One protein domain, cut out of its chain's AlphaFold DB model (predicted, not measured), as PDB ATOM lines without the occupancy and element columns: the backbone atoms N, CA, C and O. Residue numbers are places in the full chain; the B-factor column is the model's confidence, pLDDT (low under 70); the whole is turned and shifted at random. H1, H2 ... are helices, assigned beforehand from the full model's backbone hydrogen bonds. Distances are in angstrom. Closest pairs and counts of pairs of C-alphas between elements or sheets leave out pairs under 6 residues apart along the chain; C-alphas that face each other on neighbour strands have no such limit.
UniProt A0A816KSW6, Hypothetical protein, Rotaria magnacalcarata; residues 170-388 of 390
ATOM      1  N   ILE A 170     -29.647  -4.406  35.161       88.38
ATOM      2  CA  ILE A 170     -28.710  -3.757  36.102       88.38
ATOM      3  C   ILE A 170     -29.449  -3.089  37.284       88.38
ATOM      4  O   ILE A 170     -28.821  -2.644  38.240       88.38
ATOM      5  N   GLY A 171     -30.787  -3.048  37.269       84.00
ATOM      6  CA  GLY A 171     -31.598  -2.442  38.341       84.00
ATOM      7  C   GLY A 171     -32.622  -1.403  37.867       84.00
ATOM      8  O   GLY A 171     -33.300  -0.778  38.680       84.00
ATOM      9  N   GLY A 172     -32.776  -1.220  36.555       89.19
ATOM     10  CA  GLY A 172     -33.749  -0.308  35.952       89.19
ATOM     11  C   GLY A 172     -33.328   1.161  36.005       89.19
ATOM     12  O   GLY A 172     -32.159   1.491  36.186       89.19
ATOM     13  N   VAL A 173     -34.297   2.069  35.839       91.94
ATOM     14  CA  VAL A 173     -34.014   3.519  35.760       91.94
ATOM     15  C   VAL A 173     -33.419   4.092  37.051       91.94
ATOM     16  O   VAL A 173     -32.760   5.126  37.028       91.94
ATOM     17  N   GLN A 174     -33.591   3.399  38.177       91.88
ATOM     18  CA  GLN A 174     -33.114   3.844  39.487       91.88
ATOM     19  C   GLN A 174     -31.586   3.962  39.555       91.88
ATOM     20  O   GLN A 174     -31.074   4.748  40.346       91.88
ATOM     21  N   VAL A 175     -30.865   3.250  38.680       92.25
ATOM     22  CA  VAL A 175     -29.401   3.317  38.552       92.25
ATOM     23  C   VAL A 175     -28.919   4.732  38.198       92.25
ATOM     24  O   VAL A 175     -27.803   5.100  38.550       92.25
ATOM     25  N   PHE A 176     -29.761   5.559  37.568       93.06
ATOM     26  CA  PHE A 176     -29.410   6.946  37.260       93.06
ATOM     27  C   PHE A 176     -29.422   7.870  38.484       93.06
ATOM     28  O   PHE A 176     -28.700   8.862  38.488       93.06
ATOM     29  N   PHE A 177     -30.221   7.596  39.522       94.12
ATOM     30  CA  PHE A 177     -30.403   8.561  40.616       94.12
ATOM     31  C   PHE A 177     -29.126   8.830  41.421       94.12
ATOM     32  O   PHE A 177     -28.830  10.001  41.647       94.12
ATOM     33  N   PRO A 178     -28.315   7.817  41.794       93.62
ATOM     34  CA  PRO A 178     -27.042   8.062  42.468       93.62
ATOM     35  C   PRO A 178     -26.067   8.923  41.656       93.62
ATOM     36  O   PRO A 178     -25.269   9.636  42.255       93.62
ATOM     37  N   LEU A 179     -26.151   8.911  40.317       94.38
ATOM     38  CA  LEU A 179     -25.295   9.736  39.454       94.38
ATOM     39  C   LEU A 179     -25.587  11.233  39.622       94.38
ATOM     40  O   LEU A 179     -24.664  12.041  39.592       94.38
ATOM     41  N   PHE A 180     -26.842  11.610  39.887       94.81
ATOM     42  CA  PHE A 180     -27.182  12.994  40.241       94.81
ATOM     43  C   PHE A 180     -26.582  13.416  41.590       94.81
ATOM     44  O   PHE A 180     -26.314  14.594  41.804       94.81
ATOM     45  N   GLY A 181     -26.323  12.466  42.491       93.00
ATOM     46  CA  GLY A 181     -25.603  12.723  43.740       93.00
ATOM     47  C   GLY A 181     -24.095  12.935  43.565       93.00
ATOM     48  O   GLY A 181     -23.430  13.273  44.538       93.00
ATOM     49  N   GLN A 182     -23.557  12.731  42.359       93.31
ATOM     50  CA  GLN A 182     -22.128  12.828  42.039       93.31
ATOM     51  C   GLN A 182     -21.816  13.977  41.069       93.31
ATOM     52  O   GLN A 182     -20.741  14.000  40.479       93.31
ATOM     53  N   LEU A 183     -22.740  14.923  40.871       93.19
ATOM     54  CA  LEU A 183     -22.545  16.018  39.914       93.19
ATOM     55  C   LEU A 183     -21.318  16.876  40.249       93.19
ATOM     56  O   LEU A 183     -20.525  17.160  39.356       93.19
ATOM     57  N   ASP A 184     -21.115  17.190  41.529       93.69
ATOM     58  CA  ASP A 184     -19.982  17.999  42.002       93.69
ATOM     59  C   ASP A 184     -18.682  17.185  42.174       93.69
ATOM     60  O   ASP A 184     -17.767  17.610  42.875       93.69
ATOM     61  N   HIS A 185     -18.592  15.981  41.596       92.31
ATOM     62  CA  HIS A 185     -17.400  15.145  41.716       92.31
ATOM     63  C   HIS A 185     -16.227  15.749  40.929       92.31
ATOM     64  O   HIS A 185     -16.280  15.876  39.703       92.31
ATOM     65  N   GLU A 186     -15.136  16.050  41.630       91.69
ATOM     66  CA  GLU A 186     -13.897  16.545  41.027       91.69
ATOM     67  C   GLU A 186     -13.218  15.453  40.191       91.69
ATOM     68  O   GLU A 186     -13.074  14.301  40.608       91.69
ATOM     69  N   GLN A 187     -12.819  15.799  38.973       88.81
ATOM     70  CA  GLN A 187     -12.043  14.919  38.111       88.81
ATOM     71  C   GLN A 187     -10.589  14.819  38.601       88.81
ATOM     72  O   GLN A 187     -10.164  15.516  39.517       88.81
ATOM     73  N   ILE A 188      -9.802  13.934  37.983       88.75
ATOM     74  CA  ILE A 188      -8.395  13.694  38.366       88.75
ATOM     75  C   ILE A 188      -7.551  14.979  38.261       88.75
ATOM     76  O   ILE A 188      -6.579  15.147  38.992       88.75
ATOM     77  N   ASP A 189      -7.927  15.887  37.364       89.06
ATOM     78  CA  ASP A 189      -7.299  17.192  37.157       89.06
ATOM     79  C   ASP A 189      -7.849  18.302  38.079       89.06
ATOM     80  O   ASP A 189      -7.437  19.455  37.962       89.06
ATOM     81  N   GLY A 190      -8.760  17.969  39.002       88.56
ATOM     82  CA  GLY A 190      -9.427  18.909  39.907       88.56
ATOM     83  C   GLY A 190     -10.551  19.722  39.257       88.56
ATOM     84  O   GLY A 190     -11.132  20.587  39.908       88.56
ATOM     85  N   SER A 191     -10.871  19.479  37.982       91.12
ATOM     86  CA  SER A 191     -11.963  20.174  37.295       91.12
ATOM     87  C   SER A 191     -13.322  19.518  37.579       91.12
ATOM     88  O   SER A 191     -13.419  18.308  37.786       91.12
ATOM     89  N   ILE A 192     -14.399  20.310  37.582       91.38
ATOM     90  CA  ILE A 192     -15.777  19.806  37.681       91.38
ATOM     91  C   ILE A 192     -16.443  19.965  36.315       91.38
ATOM     92  O   ILE A 192     -16.451  21.049  35.729       91.38
ATOM     93  N   ASN A 193     -17.024  18.882  35.797       91.00
ATOM     94  CA  ASN A 193     -17.724  18.917  34.517       91.00
ATOM     95  C   ASN A 193     -19.202  19.271  34.705       91.00
ATOM     96  O   ASN A 193     -20.039  18.421  35.025       91.00
ATOM     97  N   TYR A 194     -19.541  20.526  34.418       91.81
ATOM     98  CA  TYR A 194     -20.902  21.024  34.590       91.81
ATOM     99  C   TYR A 194     -21.930  20.474  33.583       91.81
ATOM    100  O   TYR A 194     -23.126  20.512  33.866       91.81
ATOM    101  N   ASN A 195     -21.504  19.854  32.475       92.69
ATOM    102  CA  ASN A 195     -22.410  19.321  31.443       92.69
ATOM    103  C   ASN A 195     -23.020  17.955  31.796       92.69
ATOM    104  O   ASN A 195     -23.964  17.508  31.147       92.69
ATOM    105  N   VAL A 196     -22.514  17.268  32.825       93.00
ATOM    106  CA  VAL A 196     -22.993  15.922  33.192       93.00
ATOM    107  C   VAL A 196     -24.490  15.926  33.518       93.00
ATOM    108  O   VAL A 196     -25.212  15.011  33.123       93.00
ATOM    109  N   CYS A 197     -24.983  16.983  34.169       94.88
ATOM    110  CA  CYS A 197     -26.397  17.119  34.510       94.88
ATOM    111  C   CYS A 197     -27.298  17.192  33.268       94.88
ATOM    112  O   CYS A 197     -28.305  16.479  33.211       94.88
ATOM    113  N   SER A 198     -26.934  17.990  32.253       94.81
ATOM    114  CA  SER A 198     -27.735  18.093  31.025       94.81
ATOM    115  C   SER A 198     -27.766  16.772  30.267       94.81
ATOM    116  O   SER A 198     -28.837  16.343  29.849       94.81
ATOM    117  N   ILE A 199     -26.633  16.072  30.185       95.75
ATOM    118  CA  ILE A 199     -26.536  14.757  29.537       95.75
ATOM    119  C   ILE A 199     -27.395  13.715  30.267       95.75
ATOM    120  O   ILE A 199     -28.132  12.965  29.620       95.75
ATOM    121  N   LEU A 200     -27.334  13.665  31.603       95.62
ATOM    122  CA  LEU A 200     -28.134  12.733  32.401       95.62
ATOM    123  C   LEU A 200     -29.631  13.014  32.263       95.62
ATOM    124  O   LEU A 200     -30.398  12.084  32.014       95.62
ATOM    125  N   LEU A 201     -30.049  14.280  32.382       96.19
ATOM    126  CA  LEU A 201     -31.452  14.666  32.212       96.19
ATOM    127  C   LEU A 201     -31.944  14.364  30.801       96.19
ATOM    128  O   LEU A 201     -32.999  13.752  30.667       96.19
ATOM    129  N   PHE A 202     -31.181  14.723  29.769       96.31
ATOM    130  CA  PHE A 202     -31.523  14.439  28.378       96.31
ATOM    131  C   PHE A 202     -31.704  12.934  28.140       96.31
ATOM    132  O   PHE A 202     -32.744  12.499  27.649       96.31
ATOM    133  N   THR A 203     -30.730  12.126  28.572       94.44
ATOM    134  CA  THR A 203     -30.777  10.663  28.428       94.44
ATOM    135  C   THR A 203     -31.991  10.076  29.143       94.44
ATOM    136  O   THR A 203     -32.691   9.222  28.600       94.44
ATOM    137  N   LEU A 204     -32.267  10.540  30.362       95.31
ATOM    138  CA  LEU A 204     -33.394  10.069  31.157       95.31
ATOM    139  C   LEU A 204     -34.732  10.489  30.521       95.31
ATOM    140  O   LEU A 204     -35.635   9.656  30.432       95.31
ATOM    141  N   CYS A 205     -34.847  11.719  30.009       94.81
ATOM    142  CA  CYS A 205     -36.024  12.183  29.272       94.81
ATOM    143  C   CYS A 205     -36.281  11.302  28.040       94.81
ATOM    144  O   CYS A 205     -37.356  10.721  27.936       94.81
ATOM    145  N   GLU A 206     -35.279  11.074  27.185       92.06
ATOM    146  CA  GLU A 206     -35.391  10.193  26.008       92.06
ATOM    147  C   GLU A 206     -35.827   8.760  26.370       92.06
ATOM    148  O   GLU A 206     -36.628   8.127  25.673       92.06
ATOM    149  N   LEU A 207     -35.322   8.227  27.486       91.50
ATOM    150  CA  LEU A 207     -35.714   6.910  27.983       91.50
ATOM    151  C   LEU A 207     -37.174   6.876  28.458       91.50
ATOM    152  O   LEU A 207     -37.873   5.896  28.180       91.50
ATOM    153  N   ILE A 208     -37.634   7.923  29.148       91.25
ATOM    154  CA  ILE A 208     -39.028   8.082  29.579       91.25
ATOM    155  C   ILE A 208     -39.954   8.204  28.367       91.25
ATOM    156  O   ILE A 208     -40.994   7.545  28.333       91.25
ATOM    157  N   GLU A 209     -39.593   9.008  27.369       88.56
ATOM    158  CA  GLU A 209     -40.425   9.242  26.184       88.56
ATOM    159  C   GLU A 209     -40.684   7.951  25.396       88.56
ATOM    160  O   GLU A 209     -41.776   7.706  24.883       88.56
ATOM    161  N   ARG A 210     -39.690   7.065  25.348       83.81
ATOM    162  CA  ARG A 210     -39.726   5.861  24.512       83.81
ATOM    163  C   ARG A 210     -40.175   4.592  25.245       83.81
ATOM    164  O   ARG A 210     -40.350   3.563  24.594       83.81
ATOM    165  N   SER A 211     -40.350   4.619  26.572       83.62
ATOM    166  CA  SER A 211     -40.658   3.412  27.352       83.62
ATOM    167  C   SER A 211     -41.665   3.616  28.486       83.62
ATOM    168  O   SER A 211     -41.406   4.291  29.485       83.62
ATOM    169  N   TYR A 212     -42.789   2.895  28.396       82.31
ATOM    170  CA  TYR A 212     -43.799   2.858  29.456       82.31
ATOM    171  C   TYR A 212     -43.297   2.226  30.752       82.31
ATOM    172  O   TYR A 212     -43.663   2.653  31.845       82.31
ATOM    173  N   THR A 213     -42.456   1.195  30.649       84.06
ATOM    174  CA  THR A 213     -41.923   0.523  31.838       84.06
ATOM    175  C   THR A 213     -41.035   1.472  32.631       84.06
ATOM    176  O   THR A 213     -41.117   1.488  33.856       84.06
ATOM    177  N   ILE A 214     -40.268   2.327  31.949       89.44
ATOM    178  CA  ILE A 214     -39.462   3.371  32.590       89.44
ATOM    179  C   ILE A 214     -40.353   4.447  33.211       89.44
ATOM    180  O   ILE A 214     -40.133   4.808  34.365       89.44
ATOM    181  N   GLN A 215     -41.397   4.906  32.514       90.94
ATOM    182  CA  GLN A 215     -42.393   5.824  33.087       90.94
ATOM    183  C   GLN A 215     -43.002   5.274  34.384       90.94
ATOM    184  O   GLN A 215     -43.090   5.979  35.389       90.94
ATOM    185  N   HIS A 216     -43.389   3.997  34.385       89.06
ATOM    186  CA  HIS A 216     -43.937   3.342  35.566       89.06
ATOM    187  C   HIS A 216     -42.895   3.216  36.688       89.06
ATOM    188  O   HIS A 216     -43.198   3.516  37.841       89.06
ATOM    189  N   GLN A 217     -41.658   2.817  36.370       91.00
ATOM    190  CA  GLN A 217     -40.569   2.753  37.349       91.00
ATOM    191  C   GLN A 217     -40.297   4.120  37.986       91.00
ATOM    192  O   GLN A 217     -40.189   4.186  39.208       91.00
ATOM    193  N   MET A 218     -40.265   5.193  37.187       94.19
ATOM    194  CA  MET A 218     -40.120   6.573  37.666       94.19
ATOM    195  C   MET A 218     -41.229   6.959  38.647       94.19
ATOM    196  O   MET A 218     -40.944   7.577  39.672       94.19
ATOM    197  N   LEU A 219     -42.480   6.566  38.384       92.62
ATOM    198  CA  LEU A 219     -43.588   6.803  39.313       92.62
ATOM    199  C   LEU A 219     -43.418   6.026  40.620       92.62
ATOM    200  O   LEU A 219     -43.526   6.614  41.697       92.62
ATOM    201  N   THR A 220     -43.128   4.723  40.534       92.12
ATOM    202  CA  THR A 220     -42.968   3.852  41.711       92.12
ATOM    203  C   THR A 220     -41.805   4.305  42.594       92.12
ATOM    204  O   THR A 220     -41.925   4.304  43.817       92.12
ATOM    205  N   SER A 221     -40.696   4.738  41.993       92.00
ATOM    206  CA  SER A 221     -39.509   5.195  42.720       92.00
ATOM    207  C   SER A 221     -39.552   6.670  43.121       92.00
ATOM    208  O   SER A 221     -38.580   7.153  43.694       92.00
ATOM    209  N   LYS A 222     -40.622   7.408  42.782       92.88
ATOM    210  CA  LYS A 222     -40.689   8.876  42.917       92.88
ATOM    211  C   LYS A 222     -39.457   9.560  42.298       92.88
ATOM    212  O   LYS A 222     -38.815  10.403  42.920       92.88
ATOM    213  N   GLY A 223     -39.098   9.177  41.074       94.75
ATOM    214  CA  GLY A 223     -37.829   9.551  40.447       94.75
ATOM    215  C   GLY A 223     -37.596  11.062  40.353       94.75
ATOM    216  O   GLY A 223     -36.515  11.523  40.700       94.75
ATOM    217  N   PHE A 224     -38.609  11.858  39.988       95.25
ATOM    218  CA  PHE A 224     -38.456  13.321  39.933       95.25
ATOM    219  C   PHE A 224     -38.271  13.977  41.306       95.25
ATOM    220  O   PHE A 224     -37.598  15.000  41.389       95.25
ATOM    221  N   LEU A 225     -38.797  13.381  42.382       94.62
ATOM    222  CA  LEU A 225     -38.509  13.836  43.747       94.62
ATOM    223  C   LEU A 225     -37.029  13.626  44.085       94.62
ATOM    224  O   LEU A 225     -36.397  14.527  44.627       94.62
ATOM    225  N   MET A 226     -36.476  12.455  43.755       94.75
ATOM    226  CA  MET A 226     -35.058  12.162  43.986       94.75
ATOM    227  C   MET A 226     -34.155  13.074  43.152       94.75
ATOM    228  O   MET A 226     -33.225  13.664  43.689       94.75
ATOM    229  N   ILE A 227     -34.466  13.251  41.863       95.88
ATOM    230  CA  ILE A 227     -33.731  14.170  40.982       95.88
ATOM    231  C   ILE A 227     -33.788  15.597  41.538       95.88
ATOM    232  O   ILE A 227     -32.744  16.218  41.703       95.88
ATOM    233  N   GLY A 228     -34.977  16.096  41.894       94.56
ATOM    234  CA  GLY A 228     -35.135  17.425  42.489       94.56
ATOM    235  C   GLY A 228     -34.327  17.600  43.778       94.56
ATOM    236  O   GLY A 228     -33.676  18.624  43.957       94.56
ATOM    237  N   TYR A 229     -34.290  16.576  44.637       94.94
ATOM    238  CA  TYR A 229     -33.480  16.577  45.858       94.94
ATOM    239  C   TYR A 229     -31.971  16.661  45.583       94.94
ATOM    240  O   TYR A 229     -31.265  17.411  46.256       94.94
ATOM    241  N   TYR A 230     -31.460  15.911  44.602       95.12
ATOM    242  CA  TYR A 230     -30.042  15.976  44.244       95.12
ATOM    243  C   TYR A 230     -29.674  17.313  43.595       95.12
ATOM    244  O   TYR A 230     -28.673  17.907  43.982       95.12
ATOM    245  N   LEU A 231     -30.521  17.838  42.701       94.38
ATOM    246  CA  LEU A 231     -30.332  19.160  42.088       94.38
ATOM    247  C   LEU A 231     -30.394  20.303  43.109       94.38
ATOM    248  O   LEU A 231     -29.742  21.334  42.944       94.38
ATOM    249  N   GLU A 232     -31.177  20.147  44.178       92.56
ATOM    250  CA  GLU A 232     -31.202  21.099  45.288       92.56
ATOM    251  C   GLU A 232     -29.860  21.134  46.031       92.56
ATOM    252  O   GLU A 232     -29.409  22.216  46.410       92.56
ATOM    253  N   LYS A 233     -29.200  19.984  46.187       90.94
ATOM    254  CA  LYS A 233     -27.925  19.867  46.902       90.94
ATOM    255  C   LYS A 233     -26.691  20.158  46.055       90.94
ATOM    256  O   LYS A 233     -25.678  20.536  46.633       90.94
ATOM    257  N   SER A 234     -26.772  19.987  44.738       92.06
ATOM    258  CA  SER A 234     -25.632  20.193  43.845       92.06
ATOM    259  C   SER A 234     -25.381  21.666  43.519       92.06
ATOM    260  O   SER A 234     -26.281  22.513  43.663       92.06
ATOM    261  N   SER A 235     -24.184  21.971  43.005       90.44
ATOM    262  CA  SER A 235     -23.852  23.295  42.468       90.44
ATOM    263  C   SER A 235     -24.832  23.716  41.371       90.44
ATOM    264  O   SER A 235     -25.210  22.927  40.497       90.44
ATOM    265  N   LYS A 236     -25.242  24.991  41.382       89.38
ATOM    266  CA  LYS A 236     -26.199  25.524  40.393       89.38
ATOM    267  C   LYS A 236     -25.585  25.744  39.018       89.38
ATOM    268  O   LYS A 236     -26.318  25.880  38.046       89.38
ATOM    269  N   GLN A 237     -24.259  25.678  38.913       88.81
ATOM    270  CA  GLN A 237     -23.550  25.730  37.634       88.81
ATOM    271  C   GLN A 237     -23.865  24.519  36.738       88.81
ATOM    272  O   GLN A 237     -23.776  24.623  35.518       88.81
ATOM    273  N   HIS A 238     -24.310  23.396  37.320       91.69
ATOM    274  CA  HIS A 238     -24.784  22.229  36.570       91.69
ATOM    275  C   HIS A 238     -26.105  22.466  35.825       91.69
ATOM    276  O   HIS A 238     -26.438  21.719  34.903       91.69
ATOM    277  N   ILE A 239     -26.885  23.472  36.224       93.00
ATOM    278  CA  ILE A 239     -28.161  23.793  35.588       93.00
ATOM    279  C   ILE A 239     -27.877  24.781  34.460       93.00
ATOM    280  O   ILE A 239     -27.600  25.955  34.687       93.00
ATOM    281  N   ASN A 240     -27.950  24.285  33.229       93.56
ATOM    282  CA  ASN A 240     -27.738  25.050  32.004       93.56
ATOM    283  C   ASN A 240     -29.018  25.088  31.139       93.56
ATOM    284  O   ASN A 240     -30.024  24.441  31.443       93.56
ATOM    285  N   MET A 241     -28.990  25.822  30.025       94.88
ATOM    286  CA  MET A 241     -30.144  25.906  29.115       94.88
ATOM    287  C   MET A 241     -30.558  24.547  28.535       94.88
ATOM    288  O   MET A 241     -31.746  24.308  28.337       94.88
ATOM    289  N   GLU A 242     -29.612  23.637  28.296       95.00
ATOM    290  CA  GLU A 242     -29.904  22.288  27.790       95.00
ATOM    291  C   GLU A 242     -30.707  21.455  28.794       95.00
ATOM    292  O   GLU A 242     -31.648  20.757  28.410       95.00
ATOM    293  N   SER A 243     -30.377  21.561  30.086       94.31
ATOM    294  CA  SER A 243     -31.097  20.882  31.166       94.31
ATOM    295  C   SER A 243     -32.556  21.349  31.246       94.31
ATOM    296  O   SER A 243     -33.469  20.521  31.274       94.31
ATOM    297  N   LEU A 244     -32.790  22.665  31.166       95.19
ATOM    298  CA  LEU A 244     -34.131  23.251  31.144       95.19
ATOM    299  C   LEU A 244     -34.896  22.850  29.874       95.19
ATOM    300  O   LEU A 244     -36.050  22.432  29.960       95.19
ATOM    301  N   ASN A 245     -34.257  22.921  28.705       95.31
ATOM    302  CA  ASN A 245     -34.879  22.551  27.434       95.31
ATOM    303  C   ASN A 245     -35.260  21.063  27.384       95.31
ATOM    304  O   ASN A 245     -36.319  20.735  26.859       95.31
ATOM    305  N   SER A 246     -34.447  20.174  27.966       95.69
ATOM    306  CA  SER A 246     -34.759  18.740  28.061       95.69
ATOM    307  C   SER A 246     -36.017  18.498  28.900       95.69
ATOM    308  O   SER A 246     -36.912  17.760  28.492       95.69
ATOM    309  N   LEU A 247     -36.131  19.184  30.042       95.25
ATOM    310  CA  LEU A 247     -37.312  19.108  30.903       95.25
ATOM    311  C   LEU A 247     -38.564  19.702  30.234       95.25
ATOM    312  O   LEU A 247     -39.645  19.125  30.346       95.25
ATOM    313  N   ILE A 248     -38.428  20.823  29.518       93.75
ATOM    314  CA  ILE A 248     -39.519  21.428  28.739       93.75
ATOM    315  C   ILE A 248     -39.976  20.484  27.619       93.75
ATOM    316  O   ILE A 248     -41.177  20.263  27.471       93.75
ATOM    317  N   SER A 249     -39.040  19.885  26.874       93.31
ATOM    318  CA  SER A 249     -39.345  18.898  25.828       93.31
ATOM    319  C   SER A 249     -40.164  17.740  26.389       93.31
ATOM    320  O   SER A 249     -41.191  17.368  25.817       93.31
ATOM    321  N   LEU A 250     -39.776  17.241  27.566       93.19
ATOM    322  CA  LEU A 250     -40.491  16.161  28.229       93.19
ATOM    323  C   LEU A 250     -41.920  16.566  28.640       93.19
ATOM    324  O   LEU A 250     -42.854  15.770  28.502       93.19
ATOM    325  N   ILE A 251     -42.126  17.805  29.103       89.75
ATOM    326  CA  ILE A 251     -43.474  18.337  29.365       89.75
ATOM    327  C   ILE A 251     -44.299  18.332  28.074       89.75
ATOM    328  O   ILE A 251     -45.404  17.787  28.052       89.75
ATOM    329  N   THR A 252     -43.761  18.889  26.987       88.69
ATOM    330  CA  THR A 252     -44.441  18.937  25.686       88.69
ATOM    331  C   THR A 252     -44.790  17.534  25.179       88.69
ATOM    332  O   THR A 252     -45.897  17.319  24.677       88.69
ATOM    333  N   PHE A 253     -43.895  16.558  25.364       88.31
ATOM    334  CA  PHE A 253     -44.151  15.150  25.062       88.31
ATOM    335  C   PHE A 253     -45.354  14.609  25.847       88.31
ATOM    336  O   PHE A 253     -46.288  14.056  25.252       88.31
ATOM    337  N   PHE A 254     -45.375  14.791  27.172       86.50
ATOM    338  CA  PHE A 254     -46.455  14.264  28.008       86.50
ATOM    339  C   PHE A 254     -47.812  14.870  27.663       86.50
ATOM    340  O   PHE A 254     -48.815  14.149  27.695       86.50
ATOM    341  N   ILE A 255     -47.826  16.154  27.309       81.88
ATOM    342  CA  ILE A 255     -49.029  16.880  26.898       81.88
ATOM    343  C   ILE A 255     -49.542  16.375  25.548       81.88
ATOM    344  O   ILE A 255     -50.746  16.209  25.382       81.88
ATOM    345  N   LYS A 256     -48.651  16.087  24.595       82.06
ATOM    346  CA  LYS A 256     -49.033  15.649  23.245       82.06
ATOM    347  C   LYS A 256     -49.561  14.214  23.192       82.06
ATOM    348  O   LYS A 256     -50.447  13.927  22.395       82.06
ATOM    349  N   ILE A 257     -48.986  13.305  23.981       74.25
ATOM    350  CA  ILE A 257     -49.302  11.865  23.903       74.25
ATOM    351  C   ILE A 257     -50.398  11.449  24.886       74.25
ATOM    352  O   ILE A 257     -51.083  10.467  24.621       74.25
ATOM    353  N   GLN A 258     -50.578  12.185  25.991       72.81
ATOM    354  CA  GLN A 258     -51.644  11.960  26.982       72.81
ATOM    355  C   GLN A 258     -51.769  10.497  27.436       72.81
ATOM    356  O   GLN A 258     -52.840   9.891  27.437       72.81
ATOM    357  N   SER A 259     -50.651   9.900  27.839       74.38
ATOM    358  CA  SER A 259     -50.671   8.545  28.380       74.38
ATOM    359  C   SER A 259     -51.254   8.487  29.798       74.38
ATOM    360  O   SER A 259     -51.253   9.484  30.517       74.38
ATOM    361  N   LYS A 260     -51.659   7.294  30.261       78.56
ATOM    362  CA  LYS A 260     -52.180   7.087  31.632       78.56
ATOM    363  C   LYS A 260     -51.228   7.579  32.734       78.56
ATOM    364  O   LYS A 260     -51.690   8.049  33.768       78.56
ATOM    365  N   ASN A 261     -49.916   7.485  32.509       84.06
ATOM    366  CA  ASN A 261     -48.895   7.909  33.474       84.06
ATOM    367  C   ASN A 261     -48.520   9.395  33.345       84.06
ATOM    368  O   ASN A 261     -47.991   9.964  34.302       84.06
ATOM    369  N   SER A 262     -48.805  10.024  32.197       85.25
ATOM    370  CA  SER A 262     -48.486  11.429  31.912       85.25
ATOM    371  C   SER A 262     -48.942  12.404  33.010       85.25
ATOM    372  O   SER A 262     -48.095  13.168  33.467       85.25
ATOM    373  N   PRO A 263     -50.205  12.397  33.499       85.25
ATOM    374  CA  PRO A 263     -50.646  13.392  34.484       85.25
ATOM    375  C   PRO A 263     -49.907  13.267  35.824       85.25
ATOM    376  O   PRO A 263     -49.554  14.272  36.439       85.25
ATOM    377  N   LEU A 264     -49.609  12.040  36.265       87.50
ATOM    378  CA  LEU A 264     -48.893  11.793  37.520       87.50
ATOM    379  C   LEU A 264     -47.414  12.189  37.425       87.50
ATOM    380  O   LEU A 264     -46.874  12.776  38.364       87.50
ATOM    381  N   LEU A 265     -46.764  11.888  36.295       90.50
ATOM    382  CA  LEU A 265     -45.371  12.270  36.041       90.50
ATOM    383  C   LEU A 265     -45.227  13.787  35.915       90.50
ATOM    384  O   LEU A 265     -44.327  14.353  36.532       90.50
ATOM    385  N   LEU A 266     -46.146  14.444  35.198       89.06
ATOM    386  CA  LEU A 266     -46.218  15.904  35.125       89.06
ATOM    387  C   LEU A 266     -46.358  16.510  36.520       89.06
ATOM    388  O   LEU A 266     -45.575  17.386  36.876       89.06
ATOM    389  N   LYS A 267     -47.279  16.002  37.349       86.38
ATOM    390  CA  LYS A 267     -47.443  16.482  38.727       86.38
ATOM    391  C   LYS A 267     -46.138  16.395  39.527       86.38
ATOM    392  O   LYS A 267     -45.737  17.383  40.133       86.38
ATOM    393  N   GLN A 268     -45.445  15.253  39.506       89.88
ATOM    394  CA  GLN A 268     -44.166  15.105  40.215       89.88
ATOM    395  C   GLN A 268     -43.083  16.053  39.683       89.88
ATOM    396  O   GLN A 268     -42.359  16.657  40.473       89.88
ATOM    397  N   LEU A 269     -42.975  16.195  38.361       91.50
ATOM    398  CA  LEU A 269     -41.998  17.064  37.711       91.50
ATOM    399  C   LEU A 269     -42.237  18.542  38.058       91.50
ATOM    400  O   LEU A 269     -41.294  19.250  38.413       91.50
ATOM    401  N   PHE A 270     -43.490  18.998  38.056       88.50
ATOM    402  CA  PHE A 270     -43.823  20.359  38.472       88.50
ATOM    403  C   PHE A 270     -43.560  20.591  39.961       88.50
ATOM    404  O   PHE A 270     -42.845  21.525  40.314       88.50
ATOM    405  N   THR A 271     -44.079  19.726  40.835       87.38
ATOM    406  CA  THR A 271     -43.970  19.907  42.290       87.38
ATOM    407  C   THR A 271     -42.529  19.833  42.798       87.38
ATOM    408  O   THR A 271     -42.176  20.576  43.712       87.38
ATOM    409  N   HIS A 272     -41.703  18.936  42.250       90.31
ATOM    410  CA  HIS A 272     -40.364  18.671  42.788       90.31
ATOM    411  C   HIS A 272     -39.226  19.364  42.037       90.31
ATOM    412  O   HIS A 272     -38.148  19.507  42.611       90.31
ATOM    413  N   ILE A 273     -39.449  19.795  40.790       92.56
ATOM    414  CA  ILE A 273     -38.419  20.449  39.973       92.56
ATOM    415  C   ILE A 273     -38.825  21.888  39.636       92.56
ATOM    416  O   ILE A 273     -38.199  22.821  40.130       92.56
ATOM    417  N   PHE A 274     -39.880  22.109  38.843       90.31
ATOM    418  CA  PHE A 274     -40.199  23.456  38.330       90.31
ATOM    419  C   PHE A 274     -40.624  24.445  39.421       90.31
ATOM    420  O   PHE A 274     -40.189  25.593  39.407       90.31
ATOM    421  N   PHE A 275     -41.438  24.014  40.384       87.31
ATOM    422  CA  PHE A 275     -41.906  24.869  41.477       87.31
ATOM    423  C   PHE A 275     -41.037  24.791  42.733       87.31
ATOM    424  O   PHE A 275     -41.414  25.348  43.764       87.31
ATOM    425  N   ASN A 276     -39.882  24.122  42.669       88.69
ATOM    426  CA  ASN A 276     -38.927  24.126  43.767       88.69
ATOM    427  C   ASN A 276     -37.936  25.295  43.603       88.69
ATOM    428  O   ASN A 276     -36.989  25.186  42.820       88.69
ATOM    429  N   PRO A 277     -38.102  26.422  44.326       86.56
ATOM    430  CA  PRO A 277     -37.252  27.590  44.133       86.56
ATOM    431  C   PRO A 277     -35.791  27.345  44.525       86.56
ATOM    432  O   PRO A 277     -34.920  28.033  44.004       86.56
ATOM    433  N   SER A 278     -35.497  26.371  45.399       87.38
ATOM    434  CA  SER A 278     -34.121  26.059  45.830       87.38
ATOM    435  C   SER A 278     -33.219  25.609  44.676       87.38
ATOM    436  O   SER A 278     -32.005  25.792  44.738       87.38
ATOM    437  N   ILE A 279     -33.809  25.055  43.616       90.25
ATOM    438  CA  ILE A 279     -33.103  24.620  42.410       90.25
ATOM    439  C   ILE A 279     -32.719  25.838  41.557       90.25
ATOM    440  O   ILE A 279     -31.585  25.929  41.094       90.25
ATOM    441  N   TRP A 280     -33.633  26.797  41.390       90.44
ATOM    442  CA  TRP A 280     -33.516  27.865  40.386       90.44
ATOM    443  C   TRP A 280     -32.895  29.164  40.896       90.44
ATOM    444  O   TRP A 280     -32.288  29.890  40.114       90.44
ATOM    445  N   ILE A 281     -33.034  29.449  42.189       85.81
ATOM    446  CA  ILE A 281     -32.718  30.742  42.812       85.81
ATOM    447  C   ILE A 281     -31.299  31.269  42.524       85.81
ATOM    448  O   ILE A 281     -31.135  32.461  42.280       85.81
ATOM    449  N   ASN A 282     -30.298  30.382  42.485       82.50
ATOM    450  CA  ASN A 282     -28.893  30.735  42.230       82.50
ATOM    451  C   ASN A 282     -28.416  30.281  40.834       82.50
ATOM    452  O   ASN A 282     -27.220  30.154  40.592       82.50
ATOM    453  N   CYS A 283     -29.337  29.970  39.916       88.31
ATOM    454  CA  CYS A 283     -28.989  29.751  38.510       88.31
ATOM    455  C   CYS A 283     -28.723  31.090  37.811       88.31
ATOM    456  O   CYS A 283     -29.141  32.139  38.295       88.31
ATOM    457  N   SER A 284     -28.119  31.066  36.620       89.88
ATOM    458  CA  SER A 284     -27.985  32.294  35.825       89.88
ATOM    459  C   SER A 284     -29.348  32.952  35.558       89.88
ATOM    460  O   SER A 284     -30.347  32.272  35.301       89.88
ATOM    461  N   VAL A 285     -29.376  34.287  35.564       89.38
ATOM    462  CA  VAL A 285     -30.586  35.090  35.313       89.38
ATOM    463  C   VAL A 285     -31.283  34.659  34.022       89.38
ATOM    464  O   VAL A 285     -32.503  34.547  33.986       89.38
ATOM    465  N   PHE A 286     -30.518  34.355  32.970       91.19
ATOM    466  CA  PHE A 286     -31.063  33.948  31.675       91.19
ATOM    467  C   PHE A 286     -31.910  32.665  31.765       91.19
ATOM    468  O   PHE A 286     -32.967  32.570  31.139       91.19
ATOM    469  N   ILE A 287     -31.487  31.701  32.587       92.75
ATOM    470  CA  ILE A 287     -32.216  30.444  32.813       92.75
ATOM    471  C   ILE A 287     -33.483  30.703  33.628       92.75
ATOM    472  O   ILE A 287     -34.552  30.209  33.269       92.75
ATOM    473  N   GLN A 288     -33.382  31.513  34.687       92.31
ATOM    474  CA  GLN A 288     -34.535  31.901  35.505       92.31
ATOM    475  C   GLN A 288     -35.594  32.629  34.659       92.31
ATOM    476  O   GLN A 288     -36.772  32.278  34.696       92.31
ATOM    477  N   MET A 289     -35.169  33.583  33.825       91.81
ATOM    478  CA  MET A 289     -36.040  34.290  32.885       91.81
ATOM    479  C   MET A 289     -36.734  33.318  31.935       91.81
ATOM    480  O   MET A 289     -37.960  33.312  31.858       91.81
ATOM    481  N   ARG A 290     -35.976  32.432  31.271       94.94
ATOM    482  CA  ARG A 290     -36.548  31.437  30.354       94.94
ATOM    483  C   ARG A 290     -37.597  30.560  31.041       94.94
ATOM    484  O   ARG A 290     -38.648  30.326  30.445       94.94
ATOM    485  N   LEU A 291     -37.323  30.093  32.260       93.12
ATOM    486  CA  LEU A 291     -38.241  29.273  33.054       93.12
ATOM    487  C   LEU A 291     -39.570  29.999  33.297       93.12
ATOM    488  O   LEU A 291     -40.632  29.456  32.990       93.12
ATOM    489  N   TYR A 292     -39.529  31.224  33.826       91.81
ATOM    490  CA  TYR A 292     -40.754  31.955  34.158       91.81
ATOM    491  C   TYR A 292     -41.503  32.439  32.916       91.81
ATOM    492  O   TYR A 292     -42.732  32.381  32.898       91.81
ATOM    493  N   THR A 293     -40.799  32.822  31.846       93.31
ATOM    494  CA  THR A 293     -41.435  33.108  30.554       93.31
ATOM    495  C   THR A 293     -42.150  31.871  30.010       93.31
ATOM    496  O   THR A 293     -43.300  31.981  29.589       93.31
ATOM    497  N   TYR A 294     -41.518  30.691  30.054       91.62
ATOM    498  CA  TYR A 294     -42.140  29.431  29.630       91.62
ATOM    499  C   TYR A 294     -43.420  29.135  30.424       91.62
ATOM    500  O   TYR A 294     -44.468  28.878  29.826       91.62
ATOM    501  N   LEU A 295     -43.361  29.236  31.758       88.19
ATOM    502  CA  LEU A 295     -44.519  29.015  32.631       88.19
ATOM    503  C   LEU A 295     -45.675  29.982  32.325       88.19
ATOM    504  O   LEU A 295     -46.831  29.571  32.343       88.19
ATOM    505  N   ALA A 296     -45.374  31.242  32.008       87.31
ATOM    506  CA  ALA A 296     -46.368  32.291  31.770       87.31
ATOM    507  C   ALA A 296     -46.917  32.362  30.332       87.31
ATOM    508  O   ALA A 296     -47.820  33.152  30.051       87.31
ATOM    509  N   THR A 297     -46.348  31.619  29.381       87.69
ATOM    510  CA  THR A 297     -46.725  31.742  27.961       87.69
ATOM    511  C   THR A 297     -47.023  30.388  27.335       87.69
ATOM    512  O   THR A 297     -48.168  30.106  26.989       87.69
ATOM    513  N   GLU A 298     -46.013  29.533  27.223       86.00
ATOM    514  CA  GLU A 298     -46.116  28.232  26.568       86.00
ATOM    515  C   GLU A 298     -46.935  27.256  27.411       86.00
ATOM    516  O   GLU A 298     -47.879  26.650  26.910       86.00
ATOM    517  N   PHE A 299     -46.638  27.146  28.706       79.75
ATOM    518  CA  PHE A 299     -47.297  26.180  29.584       79.75
ATOM    519  C   PHE A 299     -48.809  26.429  29.726       79.75
ATOM    520  O   PHE A 299     -49.611  25.500  29.655       79.75
ATOM    521  N   VAL A 300     -49.210  27.689  29.879       74.94
ATOM    522  CA  VAL A 300     -50.619  28.082  30.034       74.94
ATOM    523  C   VAL A 300     -51.450  27.822  28.775       74.94
ATOM    524  O   VAL A 300     -52.667  27.679  28.844       74.94
ATOM    525  N   SER A 301     -50.835  27.698  27.601       75.19
ATOM    526  CA  SER A 301     -51.597  27.359  26.393       75.19
ATOM    527  C   SER A 301     -52.256  25.965  26.459       75.19
ATOM    528  O   SER A 301     -53.196  25.683  25.713       75.19
ATOM    529  N   TYR A 302     -51.818  25.101  27.380       73.69
ATOM    530  CA  TYR A 302     -52.273  23.719  27.509       73.69
ATOM    531  C   TYR A 302     -53.451  23.574  28.493       73.69
ATOM    532  O   TYR A 302     -53.307  23.057  29.601       73.69
ATOM    533  N   ASN A 303     -54.644  24.001  28.059       61.81
ATOM    534  CA  ASN A 303     -55.854  24.077  28.897       61.81
ATOM    535  C   ASN A 303     -56.318  22.749  29.534       61.81
ATOM    536  O   ASN A 303     -56.945  22.758  30.589       61.81
ATOM    537  N   GLU A 304     -56.026  21.603  28.919       61.53
ATOM    538  CA  GLU A 304     -56.549  20.293  29.350       61.53
ATOM    539  C   GLU A 304     -55.864  19.729  30.608       61.53
ATOM    540  O   GLU A 304     -56.363  18.790  31.222       61.53
ATOM    541  N   MET A 305     -54.720  20.291  31.015       58.81
ATOM    542  CA  MET A 305     -53.891  19.746  32.100       58.81
ATOM    543  C   MET A 305     -53.938  20.569  33.389       58.81
ATOM    544  O   MET A 305     -53.293  20.181  34.371       58.81
ATOM    545  N   TYR A 306     -54.715  21.661  33.423       61.16
ATOM    546  CA  TYR A 306     -54.882  22.456  34.639       61.16
ATOM    547  C   TYR A 306     -55.307  21.571  35.804       61.16
ATOM    548  O   TYR A 306     -54.629  21.578  36.817       61.16
ATOM    549  N   ASP A 307     -56.302  20.704  35.649       60.25
ATOM    550  CA  ASP A 307     -56.801  19.877  36.756       60.25
ATOM    551  C   ASP A 307     -55.768  18.882  37.318       60.25
ATOM    552  O   ASP A 307     -55.841  18.503  38.487       60.25
ATOM    553  N   SER A 308     -54.764  18.490  36.525       60.16
ATOM    554  CA  SER A 308     -53.698  17.578  36.970       60.16
ATOM    555  C   SER A 308     -52.572  18.291  37.732       60.16
ATOM    556  O   SER A 308     -51.940  17.689  38.603       60.16
ATOM    557  N   ILE A 309     -52.315  19.566  37.416       60.22
ATOM    558  CA  ILE A 309     -51.178  20.359  37.933       60.22
ATOM    559  C   ILE A 309     -51.626  21.380  38.992       60.22
ATOM    560  O   ILE A 309     -50.883  21.694  39.921       60.22
ATOM    561  N   ARG A 310     -52.876  21.836  38.897       61.53
ATOM    562  CA  ARG A 310     -53.534  22.788  39.790       61.53
ATOM    563  C   ARG A 310     -53.699  22.348  41.244       61.53
ATOM    564  O   ARG A 310     -53.692  23.249  42.076       61.53
ATOM    565  N   PRO A 311     -53.842  21.062  41.625       52.19
ATOM    566  CA  PRO A 311     -54.246  20.756  42.984       52.19
ATOM    567  C   PRO A 311     -53.055  20.954  43.935       52.19
ATOM    568  O   PRO A 311     -52.271  20.038  44.183       52.19
ATOM    569  N   ILE A 312     -52.980  22.175  44.477       50.56
ATOM    570  CA  ILE A 312     -52.534  22.534  45.831       50.56
ATOM    571  C   ILE A 312     -51.094  23.079  45.978       50.56
ATOM    572  O   ILE A 312     -50.747  23.554  47.054       50.56
ATOM    573  N   SER A 313     -50.253  23.168  44.934       60.78
ATOM    574  CA  SER A 313     -48.909  23.775  45.112       60.78
ATOM    575  C   SER A 313     -48.497  24.875  44.138       60.78
ATOM    576  O   SER A 313     -47.755  25.744  44.568       60.78
ATOM    577  N   GLY A 314     -48.984  24.936  42.894       71.50
ATOM    578  CA  GLY A 314     -48.480  25.916  41.914       71.50
ATOM    579  C   GLY A 314     -48.637  27.376  42.359       71.50
ATOM    580  O   GLY A 314     -47.649  28.103  42.468       71.50
ATOM    581  N   ILE A 315     -49.863  27.800  42.694       78.94
ATOM    582  CA  ILE A 315     -50.144  29.173  43.154       78.94
ATOM    583  C   ILE A 315     -49.454  29.443  44.495       78.94
ATOM    584  O   ILE A 315     -48.719  30.416  44.627       78.94
ATOM    585  N   ILE A 316     -49.623  28.553  45.477       82.25
ATOM    586  CA  ILE A 316     -49.069  28.733  46.829       82.25
ATOM    587  C   ILE A 316     -47.530  28.765  46.805       82.25
ATOM    588  O   ILE A 316     -46.921  29.632  47.430       82.25
ATOM    589  N   GLN A 317     -46.878  27.864  46.066       81.31
ATOM    590  CA  GLN A 317     -45.419  27.849  45.914       81.31
ATOM    591  C   GLN A 317     -44.926  29.060  45.129       81.31
ATOM    592  O   GLN A 317     -43.888  29.605  45.492       81.31
ATOM    593  N   THR A 318     -45.662  29.524  44.115       84.62
ATOM    594  CA  THR A 318     -45.304  30.752  43.384       84.62
ATOM    595  C   THR A 318     -45.397  31.971  44.297       84.62
ATOM    596  O   THR A 318     -44.451  32.749  44.355       84.62
ATOM    597  N   LEU A 319     -46.461  32.102  45.097       86.56
ATOM    598  CA  LEU A 319     -46.592  33.166  46.101       86.56
ATOM    599  C   LEU A 319     -45.478  33.099  47.151       86.56
ATOM    600  O   LEU A 319     -44.871  34.115  47.473       86.56
ATOM    601  N   ASN A 320     -45.149  31.907  47.650       83.81
ATOM    602  CA  ASN A 320     -44.026  31.729  48.570       83.81
ATOM    603  C   ASN A 320     -42.689  32.091  47.909       83.81
ATOM    604  O   ASN A 320     -41.841  32.716  48.535       83.81
ATOM    605  N   THR A 321     -42.499  31.748  46.639       86.12
ATOM    606  CA  THR A 321     -41.294  32.092  45.875       86.12
ATOM    607  C   THR A 321     -41.192  33.606  45.678       86.12
ATOM    608  O   THR A 321     -40.150  34.201  45.936       86.12
ATOM    609  N   LEU A 322     -42.292  34.277  45.340       86.56
ATOM    610  CA  LEU A 322     -42.344  35.736  45.258       86.56
ATOM    611  C   LEU A 322     -42.043  36.412  46.603       86.56
ATOM    612  O   LEU A 322     -41.303  37.392  46.636       86.56
ATOM    613  N   LYS A 323     -42.585  35.869  47.699       83.12
ATOM    614  CA  LYS A 323     -42.448  36.410  49.057       83.12
ATOM    615  C   LYS A 323     -41.051  36.210  49.645       83.12
ATOM    616  O   LYS A 323     -40.499  37.116  50.252       83.12
ATOM    617  N   TYR A 324     -40.491  35.010  49.511       79.00
ATOM    618  CA  TYR A 324     -39.265  34.613  50.209       79.00
ATOM    619  C   TYR A 324     -38.016  34.608  49.335       79.00
ATOM    620  O   TYR A 324     -36.943  34.426  49.902       79.00
ATOM    621  N   VAL A 325     -38.143  34.736  48.006       80.44
ATOM    622  CA  VAL A 325     -37.028  34.636  47.040       80.44
ATOM    623  C   VAL A 325     -36.903  35.871  46.146       80.44
ATOM    624  O   VAL A 325     -35.839  36.474  46.078       80.44
ATOM    625  N   TYR A 326     -37.982  36.283  45.481       83.88
ATOM    626  CA  TYR A 326     -37.940  37.388  44.513       83.88
ATOM    627  C   TYR A 326     -38.528  38.686  45.069       83.88
ATOM    628  O   TYR A 326     -39.291  39.351  44.371       83.88
ATOM    629  N   TRP A 327     -38.208  39.056  46.310       82.50
ATOM    630  CA  TRP A 327     -38.663  40.323  46.898       82.50
ATOM    631  C   TRP A 327     -37.994  41.524  46.203       82.50
ATOM    632  O   TRP A 327     -36.823  41.444  45.818       82.50
ATOM    633  N   ILE A 328     -38.719  42.633  46.007       79.62
ATOM    634  CA  ILE A 328     -38.174  43.843  45.347       79.62
ATOM    635  C   ILE A 328     -37.364  44.683  46.336       79.62
ATOM    636  O   ILE A 328     -36.260  45.131  46.023       79.62
ATOM    637  N   VAL A 329     -37.921  44.891  47.526       75.50
ATOM    638  CA  VAL A 329     -37.314  45.627  48.638       75.50
ATOM    639  C   VAL A 329     -37.219  44.673  49.817       75.50
ATOM    640  O   VAL A 329     -38.103  43.841  50.008       75.50
ATOM    641  N   GLU A 330     -36.110  44.716  50.558       70.56
ATOM    642  CA  GLU A 330     -35.943  43.856  51.729       70.56
ATOM    643  C   GLU A 330     -37.113  44.061  52.703       70.56
ATOM    644  O   GLU A 330     -37.435  45.210  53.013       70.56
ATOM    645  N   PRO A 331     -37.777  42.982  53.161       66.88
ATOM    646  CA  PRO A 331     -38.963  43.114  53.990       66.88
ATOM    647  C   PRO A 331     -38.615  43.816  55.307       66.88
ATOM    648  O   PRO A 331     -37.962  43.257  56.188       66.88
ATOM    649  N   THR A 332     -39.073  45.059  55.449       61.09
ATOM    650  CA  THR A 332     -38.975  45.829  56.693       61.09
ATOM    651  C   THR A 332     -40.234  45.654  57.546       61.09
ATOM    652  O   THR A 332     -41.295  45.260  57.056       61.09
ATOM    653  N   ARG A 333     -40.155  45.961  58.849       52.91
ATOM    654  CA  ARG A 333     -41.335  45.942  59.738       52.91
ATOM    655  C   ARG A 333     -42.478  46.772  59.120       52.91
ATOM    656  O   ARG A 333     -42.204  47.876  58.658       52.91
ATOM    657  N   PRO A 334     -43.736  46.281  59.125       56.31
ATOM    658  CA  PRO A 334     -44.299  45.243  59.999       56.31
ATOM    659  C   PRO A 334     -44.261  43.805  59.445       56.31
ATOM    660  O   PRO A 334     -44.850  42.915  60.053       56.31
ATOM    661  N   SER A 335     -43.587  43.541  58.322       59.06
ATOM    662  CA  SER A 335     -43.484  42.188  57.763       59.06
ATOM    663  C   SER A 335     -42.729  41.250  58.726       59.06
ATOM    664  O   SER A 335     -41.562  41.466  59.032       59.06
ATOM    665  N   ILE A 336     -43.405  40.215  59.246       58.03
ATOM    666  CA  ILE A 336     -42.892  39.298  60.299       58.03
ATOM    667  C   ILE A 336     -41.984  38.188  59.717       58.03
ATOM    668  O   ILE A 336     -41.569  37.272  60.420       58.03
ATOM    669  N   TYR A 337     -41.667  38.222  58.422       64.94
ATOM    670  CA  TYR A 337     -40.944  37.139  57.755       64.94
ATOM    671  C   TYR A 337     -39.522  37.547  57.359       64.94
ATOM    672  O   TYR A 337     -39.286  38.677  56.943       64.94
ATOM    673  N   GLN A 338     -38.580  36.610  57.484       61.12
ATOM    674  CA  GLN A 338     -37.203  36.780  57.020       61.12
ATOM    675  C   GLN A 338     -37.089  36.307  55.569       61.12
ATOM    676  O   GLN A 338     -37.534  35.205  55.231       61.12
ATOM    677  N   ALA A 339     -36.507  37.146  54.715       64.00
ATOM    678  CA  ALA A 339     -36.144  36.766  53.358       64.00
ATOM    679  C   ALA A 339     -35.044  35.688  53.383       64.00
ATOM    680  O   ALA A 339     -34.179  35.702  54.264       64.00
ATOM    681  N   LYS A 340     -35.061  34.739  52.435       65.38
ATOM    682  CA  LYS A 340     -33.964  33.765  52.315       65.38
ATOM    683  C   LYS A 340     -32.736  34.494  51.787       65.38
ATOM    684  O   LYS A 340     -32.732  34.831  50.616       65.38
ATOM    685  N   ILE A 341     -31.723  34.734  52.619       56.88
ATOM    686  CA  ILE A 341     -30.494  35.432  52.205       56.88
ATOM    687  C   ILE A 341     -29.941  34.779  50.928       56.88
ATOM    688  O   ILE A 341     -29.683  33.577  50.890       56.88
ATOM    689  N   LEU A 342     -29.828  35.594  49.885       57.56
ATOM    690  CA  LEU A 342     -29.243  35.267  48.591       57.56
ATOM    691  C   LEU A 342     -27.772  35.703  48.626       57.56
ATOM    692  O   LEU A 342     -27.509  36.871  48.907       57.56
ATOM    693  N   ASP A 343     -26.839  34.785  48.356       58.66
ATOM    694  CA  ASP A 343     -25.422  35.105  48.111       58.66
ATOM    695  C   ASP A 343     -25.248  35.975  46.837       58.66
ATOM    696  O   ASP A 343     -26.220  36.357  46.184       58.66
ATOM    697  N   ALA A 344     -23.995  36.300  46.492       56.12
ATOM    698  CA  ALA A 344     -23.539  37.317  45.530       56.12
ATOM    699  C   ALA A 344     -24.190  37.362  44.122       56.12
ATOM    700  O   ALA A 344     -24.044  38.377  43.442       56.12
ATOM    701  N   ASP A 345     -24.939  36.340  43.696       66.75
ATOM    702  CA  ASP A 345     -25.516  36.203  42.346       66.75
ATOM    703  C   ASP A 345     -27.008  36.596  42.249       66.75
ATOM    704  O   ASP A 345     -27.733  36.154  41.351       66.75
ATOM    705  N   ARG A 346     -27.509  37.428  43.171       79.44
ATOM    706  CA  ARG A 346     -28.899  37.907  43.126       79.44
ATOM    707  C   ARG A 346     -29.177  38.713  41.838       79.44
ATOM    708  O   ARG A 346     -28.429  39.649  41.547       79.44
ATOM    709  N   PRO A 347     -30.286  38.445  41.115       82.94
ATOM    710  CA  PRO A 347     -30.676  39.237  39.948       82.94
ATOM    711  C   PRO A 347     -30.871  40.725  40.278       82.94
ATOM    712  O   PRO A 347     -31.232  41.090  41.401       82.94
ATOM    713  N   THR A 348     -30.669  41.604  39.294       86.88
ATOM    714  CA  THR A 348     -30.863  43.051  39.479       86.88
ATOM    715  C   THR A 348     -32.327  43.382  39.761       86.88
ATOM    716  O   THR A 348     -33.232  42.618  39.427       86.88
ATOM    717  N   ARG A 349     -32.602  44.558  40.341       86.00
ATOM    718  CA  ARG A 349     -33.981  44.996  40.622       86.00
ATOM    719  C   ARG A 349     -34.876  44.944  39.378       86.00
ATOM    720  O   ARG A 349     -36.017  44.509  39.481       86.00
ATOM    721  N   GLU A 350     -34.363  45.369  38.226       88.44
ATOM    722  CA  GLU A 350     -35.091  45.333  36.950       88.44
ATOM    723  C   GLU A 350     -35.438  43.894  36.546       88.44
ATOM    724  O   GLU A 350     -36.596  43.603  36.256       88.44
ATOM    725  N   GLN A 351     -34.469  42.980  36.641       89.19
ATOM    726  CA  GLN A 351     -34.664  41.558  36.347       89.19
ATOM    727  C   GLN A 351     -35.651  40.905  37.320       89.19
ATOM    728  O   GLN A 351     -36.505  40.130  36.903       89.19
ATOM    729  N   ILE A 352     -35.596  41.249  38.611       89.19
ATOM    730  CA  ILE A 352     -36.561  40.770  39.609       89.19
ATOM    731  C   ILE A 352     -37.971  41.255  39.259       89.19
ATOM    732  O   ILE A 352     -38.910  40.463  39.292       89.19
ATOM    733  N   VAL A 353     -38.143  42.534  38.909       90.06
ATOM    734  CA  VAL A 353     -39.448  43.076  38.489       90.06
ATOM    735  C   VAL A 353     -39.976  42.325  37.265       90.06
ATOM    736  O   VAL A 353     -41.149  41.946  37.238       90.06
ATOM    737  N   GLU A 354     -39.112  42.050  36.292       92.06
ATOM    738  CA  GLU A 354     -39.466  41.298  35.091       92.06
ATOM    739  C   GLU A 354     -39.875  39.848  35.418       92.06
ATOM    740  O   GLU A 354     -40.969  39.419  35.044       92.06
ATOM    741  N   MET A 355     -39.082  39.116  36.210       90.75
ATOM    742  CA  MET A 355     -39.409  37.754  36.664       90.75
ATOM    743  C   MET A 355     -40.731  37.710  37.433       90.75
ATOM    744  O   MET A 355     -41.573  36.848  37.173       90.75
ATOM    745  N   ARG A 356     -40.956  38.665  38.346       91.38
ATOM    746  CA  ARG A 356     -42.221  38.787  39.084       91.38
ATOM    747  C   ARG A 356     -43.394  39.013  38.141       91.38
ATOM    748  O   ARG A 356     -44.450  38.426  38.358       91.38
ATOM    749  N   SER A 357     -43.225  39.826  37.096       92.00
ATOM    750  CA  SER A 357     -44.282  40.066  36.108       92.00
ATOM    751  C   SER A 357     -44.706  38.770  35.408       92.00
ATOM    752  O   SER A 357     -45.904  38.505  35.306       92.00
ATOM    753  N   TYR A 358     -43.751  37.905  35.045       91.69
ATOM    754  CA  TYR A 358     -44.039  36.589  34.475       91.69
ATOM    755  C   TYR A 358     -44.712  35.653  35.483       91.69
ATOM    756  O   TYR A 358     -45.718  35.030  35.152       91.69
ATOM    757  N   MET A 359     -44.234  35.588  36.729       89.94
ATOM    758  CA  MET A 359     -44.872  34.771  37.773       89.94
ATOM    759  C   MET A 359     -46.312  35.211  38.069       89.94
ATOM    760  O   MET A 359     -47.201  34.375  38.225       89.94
ATOM    761  N   LEU A 360     -46.562  36.522  38.131       90.12
ATOM    762  CA  LEU A 360     -47.898  37.086  38.332       90.12
ATOM    763  C   LEU A 360     -48.802  36.835  37.120       90.12
ATOM    764  O   LEU A 360     -49.977  36.513  37.299       90.12
ATOM    765  N   LEU A 361     -48.266  36.939  35.898       89.00
ATOM    766  CA  LEU A 361     -48.989  36.610  34.669       89.00
ATOM    767  C   LEU A 361     -49.406  35.135  34.652       89.00
ATOM    768  O   LEU A 361     -50.577  34.840  34.414       89.00
ATOM    769  N   TYR A 362     -48.478  34.242  34.990       85.38
ATOM    770  CA  TYR A 362     -48.730  32.815  35.161       85.38
ATOM    771  C   TYR A 362     -49.846  32.549  36.187       85.38
ATOM    772  O   TYR A 362     -50.819  31.860  35.879       85.38
ATOM    773  N   MET A 363     -49.771  33.145  37.384       84.19
ATOM    774  CA  MET A 363     -50.814  32.980  38.405       84.19
ATOM    775  C   MET A 363     -52.173  33.516  37.942       84.19
ATOM    776  O   MET A 363     -53.193  32.860  38.140       84.19
ATOM    777  N   LYS A 364     -52.199  34.686  37.291       85.44
ATOM    778  CA  LYS A 364     -53.423  35.258  36.713       85.44
ATOM    779  C   LYS A 364     -54.053  34.292  35.712       85.44
ATOM    780  O   LYS A 364     -55.265  34.096  35.733       85.44
ATOM    781  N   GLN A 365     -53.247  33.704  34.837       80.44
ATOM    782  CA  GLN A 365     -53.722  32.764  33.831       80.44
ATOM    783  C   GLN A 365     -54.268  31.478  34.459       80.44
ATOM    784  O   GLN A 365     -55.353  31.051  34.077       80.44
ATOM    785  N   LEU A 366     -53.608  30.923  35.481       76.88
ATOM    786  CA  LEU A 366     -54.142  29.772  36.221       76.88
ATOM    787  C   LEU A 366     -55.515  30.047  36.847       76.88
ATOM    788  O   LEU A 366     -56.383  29.175  36.839       76.88
ATOM    789  N   VAL A 367     -55.712  31.254  37.383       76.94
ATOM    790  CA  VAL A 367     -56.976  31.662  38.011       76.94
ATOM    791  C   VAL A 367     -58.086  31.863  36.978       76.94
ATOM    792  O   VAL A 367     -59.213  31.429  37.207       76.94
ATOM    793  N   ILE A 368     -57.786  32.520  35.851       77.06
ATOM    794  CA  ILE A 368     -58.784  32.866  34.822       77.06
ATOM    795  C   ILE A 368     -59.152  31.660  33.952       77.06
ATOM    796  O   ILE A 368     -60.316  31.503  33.594       77.06
ATOM    797  N   SER A 369     -58.168  30.842  33.579       68.25
ATOM    798  CA  SER A 369     -58.346  29.741  32.626       68.25
ATOM    799  C   SER A 369     -58.727  28.411  33.287       68.25
ATOM    800  O   SER A 369     -59.161  27.499  32.588       68.25
ATOM    801  N   GLY A 370     -58.577  28.284  34.610       64.88
ATOM    802  CA  GLY A 370     -59.002  27.105  35.368       64.88
ATOM    803  C   GLY A 370     -60.481  27.145  35.797       64.88
ATOM    804  O   GLY A 370     -61.165  28.141  35.565       64.88
ATOM    805  N   PRO A 371     -60.987  26.108  36.500       62.34
ATOM    806  CA  PRO A 371     -62.356  26.063  37.051       62.34
ATOM    807  C   PRO A 371     -62.690  27.107  38.154       62.34
ATOM    808  O   PRO A 371     -63.579  26.878  38.967       62.34
ATOM    809  N   GLY A 372     -61.995  28.254  38.206       66.12
ATOM    810  CA  GLY A 372     -62.137  29.303  39.231       66.12
ATOM    811  C   GLY A 372     -61.371  28.997  40.522       66.12
ATOM    812  O   GLY A 372     -61.035  27.842  40.762       66.12
ATOM    813  N   THR A 373     -61.012  30.005  41.323       70.50
ATOM    814  CA  THR A 373     -60.114  29.914  42.504       70.50
ATOM    815  C   THR A 373     -60.668  29.031  43.629       70.50
ATOM    816  O   THR A 373     -61.804  29.229  44.054       70.50
ATOM    817  N   GLN A 374     -59.864  28.096  44.149       76.81
ATOM    818  CA  GLN A 374     -60.228  27.331  45.353       76.81
ATOM    819  C   GLN A 374     -60.101  28.198  46.619       76.81
ATOM    820  O   GLN A 374     -59.354  29.176  46.636       76.81
ATOM    821  N   GLU A 375     -60.801  27.846  47.699       78.62
ATOM    822  CA  GLU A 375     -60.828  28.646  48.936       78.62
ATOM    823  C   GLU A 375     -59.429  28.808  49.566       78.62
ATOM    824  O   GLU A 375     -59.034  29.919  49.918       78.62
ATOM    825  N   GLU A 376     -58.629  27.737  49.595       79.56
ATOM    826  CA  GLU A 376     -57.237  27.767  50.075       79.56
ATOM    827  C   GLU A 376     -56.334  28.665  49.211       79.56
ATOM    828  O   GLU A 376     -55.499  29.409  49.732       79.56
ATOM    829  N   GLU A 377     -56.517  28.639  47.885       79.81
ATOM    830  CA  GLU A 377     -55.777  29.488  46.942       79.81
ATOM    831  C   GLU A 377     -56.134  30.965  47.153       79.81
ATOM    832  O   GLU A 377     -55.249  31.820  47.208       79.81
ATOM    833  N   LEU A 378     -57.426  31.268  47.318       82.88
ATOM    834  CA  LEU A 378     -57.910  32.620  47.581       82.88
ATOM    835  C   LEU A 378     -57.356  33.144  48.909       82.88
ATOM    836  O   LEU A 378     -56.862  34.270  48.966       82.88
ATOM    837  N   GLN A 379     -57.379  32.321  49.959       84.69
ATOM    838  CA  GLN A 379     -56.829  32.684  51.259       84.69
ATOM    839  C   GLN A 379     -55.315  32.921  51.187       84.69
ATOM    840  O   GLN A 379     -54.821  33.885  51.770       84.69
ATOM    841  N   ALA A 380     -54.572  32.104  50.433       84.06
ATOM    842  CA  ALA A 380     -53.143  32.312  50.211       84.06
ATOM    843  C   ALA A 380     -52.853  33.627  49.466       84.06
ATOM    844  O   ALA A 380     -51.947  34.360  49.864       84.06
ATOM    845  N   ILE A 381     -53.641  33.962  48.436       85.25
ATOM    846  CA  ILE A 381     -53.525  35.230  47.697       85.25
ATOM    847  C   ILE A 381     -53.824  36.419  48.617       85.25
ATOM    848  O   ILE A 381     -53.042  37.368  48.666       85.25
ATOM    849  N   LEU A 382     -54.917  36.369  49.386       86.06
ATOM    850  CA  LEU A 382     -55.282  37.431  50.328       86.06
ATOM    851  C   LEU A 382     -54.215  37.610  51.415       86.06
ATOM    852  O   LEU A 382     -53.809  38.735  51.700       86.06
ATOM    853  N   ASN A 383     -53.696  36.510  51.966       85.31
ATOM    854  CA  ASN A 383     -52.602  36.538  52.934       85.31
ATOM    855  C   ASN A 383     -51.327  37.138  52.334       85.31
ATOM    856  O   ASN A 383     -50.644  37.921  52.994       85.31
ATOM    857  N   TYR A 384     -50.988  36.795  51.092       84.38
ATOM    858  CA  TYR A 384     -49.845  37.375  50.391       84.38
ATOM    859  C   TYR A 384     -50.006  38.895  50.241       84.38
ATOM    860  O   TYR A 384     -49.119  39.637  50.656       84.38
ATOM    861  N   LEU A 385     -51.166  39.361  49.762       84.69
ATOM    862  CA  LEU A 385     -51.473  40.789  49.602       84.69
ATOM    863  C   LEU A 385     -51.494  41.554  50.932       84.69
ATOM    864  O   LEU A 385     -51.112  42.717  50.969       84.69
ATOM    865  N   HIS A 386     -51.923  40.916  52.023       81.44
ATOM    866  CA  HIS A 386     -51.954  41.544  53.344       81.44
ATOM    867  C   HIS A 386     -50.581  41.574  54.036       81.44
ATOM    868  O   HIS A 386     -50.328  42.439  54.870       81.44
ATOM    869  N   THR A 387     -49.691  40.620  53.728       74.88
ATOM    870  CA  THR A 387     -48.397  40.473  54.424       74.88
ATOM    871  C   THR A 387     -47.217  41.146  53.728       74.88
ATOM    872  O   THR A 387     -46.186  41.371  54.372       74.88
ATOM    873  N   ILE A 388     -47.339  41.455  52.437       74.88
ATOM    874  CA  ILE A 388     -46.265  42.066  51.654       74.88
ATOM    875  C   ILE A 388     -46.393  43.580  51.653       74.88
ATOM    876  O   ILE A 388     -47.369  44.134  51.160       74.88
TER     877      ILE A 388
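What this domain is: This is residues 170 to 388 of the 390 residues of the protein "Hypothetical protein" of Rotaria magnacalcarata (UniProt A0A816KSW6). Two rows of helices packed side by side make a slab: H2, H5, H8 and H11 in one layer, and H1, H4, H6, H10 and H12 running the opposite way in the other. The short H3 and H9 are set crosswise at one edge, and the loop at residues 186 to 191 sticks out at the opposite edge. The printed part has 219 residues with twelve named helices, H1 to H12 in chain order, and no named strand; the class is all helix. It is compact, with a radius of gyration of the C-alphas of 18.0 A, and only just flat, spanning 56 by 45 by 25 A.

Where its parts are: H1, residues 172 to 180, begins at C-alpha 172 (-33.749, -0.308, 35.952). H2 is residues 196 to 210, 21.4 A long, H3 is 212 to 220 and H4 is 223 to 233. H5, residues 241 to 257, is 24.3 A long; H6 is 262 to 274, H7 is 277 to 280 and H8 is 285 to 296. H9 is 303 to 309 and H10 is 314 to 324. H11, residues 349 to 369, is the longest at 29.8 A. H12, residues 375 to 387, ends at C-alpha 387 (-48.397, 40.473, 54.424).

How they stand to each other: H1 touches H4 at a shallow tilt of 9 degrees, the same way, closest at the C-alphas of Phe 180 and Tyr 230, 5.8 A. H4 touches residues 268 to 273 of H6, closest at Gly 228 and Ile 273, C-alphas 5.1 A apart. H6 is the hub, touching H3, H4, H5 and H9. H6 and H10 are close but not clearly touching, while H10 touches H12, with C-alphas 316 and 380 6.4 A apart. H2 touches H5 at a shallow tilt of 10 degrees, the same way, closest at the C-alphas of Ser 198 and Ser 243, 4.4 A apart. H5 and H8 only just touch, with 3 pairs of C-alphas within 8 A. H8 touches H11, C-alphas 296 and 362 being 4.2 A apart. H1 and H2, H5 and H6, and H10 and H11 are helical hairpins. H7 touches H4, C-alphas 279 and 232 being 4.9 A apart. Every O i to N i+4 pair is within hydrogen-bond range in H2, H3, H4, H5, H6, H8, H10, H11 and H12; H1 has 0 of 5, with 5 of 6 O i to N i+3 pairs within range, H9 has 1 of 3, with 2 of 4, and H7 is too short for an O i to N i+4 pair.

The domain as a whole: The two C-alphas farthest apart, of Ile 170 and Pro 334, are 56.7 A apart. The printed part has no cut. The links H1 to H2 and H10 to H11 are long, with 15 and 24 residues. Mean pLDDT of the printed part is 84.3; residues 303 to 313, 331 to 345 and 369 to 372 are under 70.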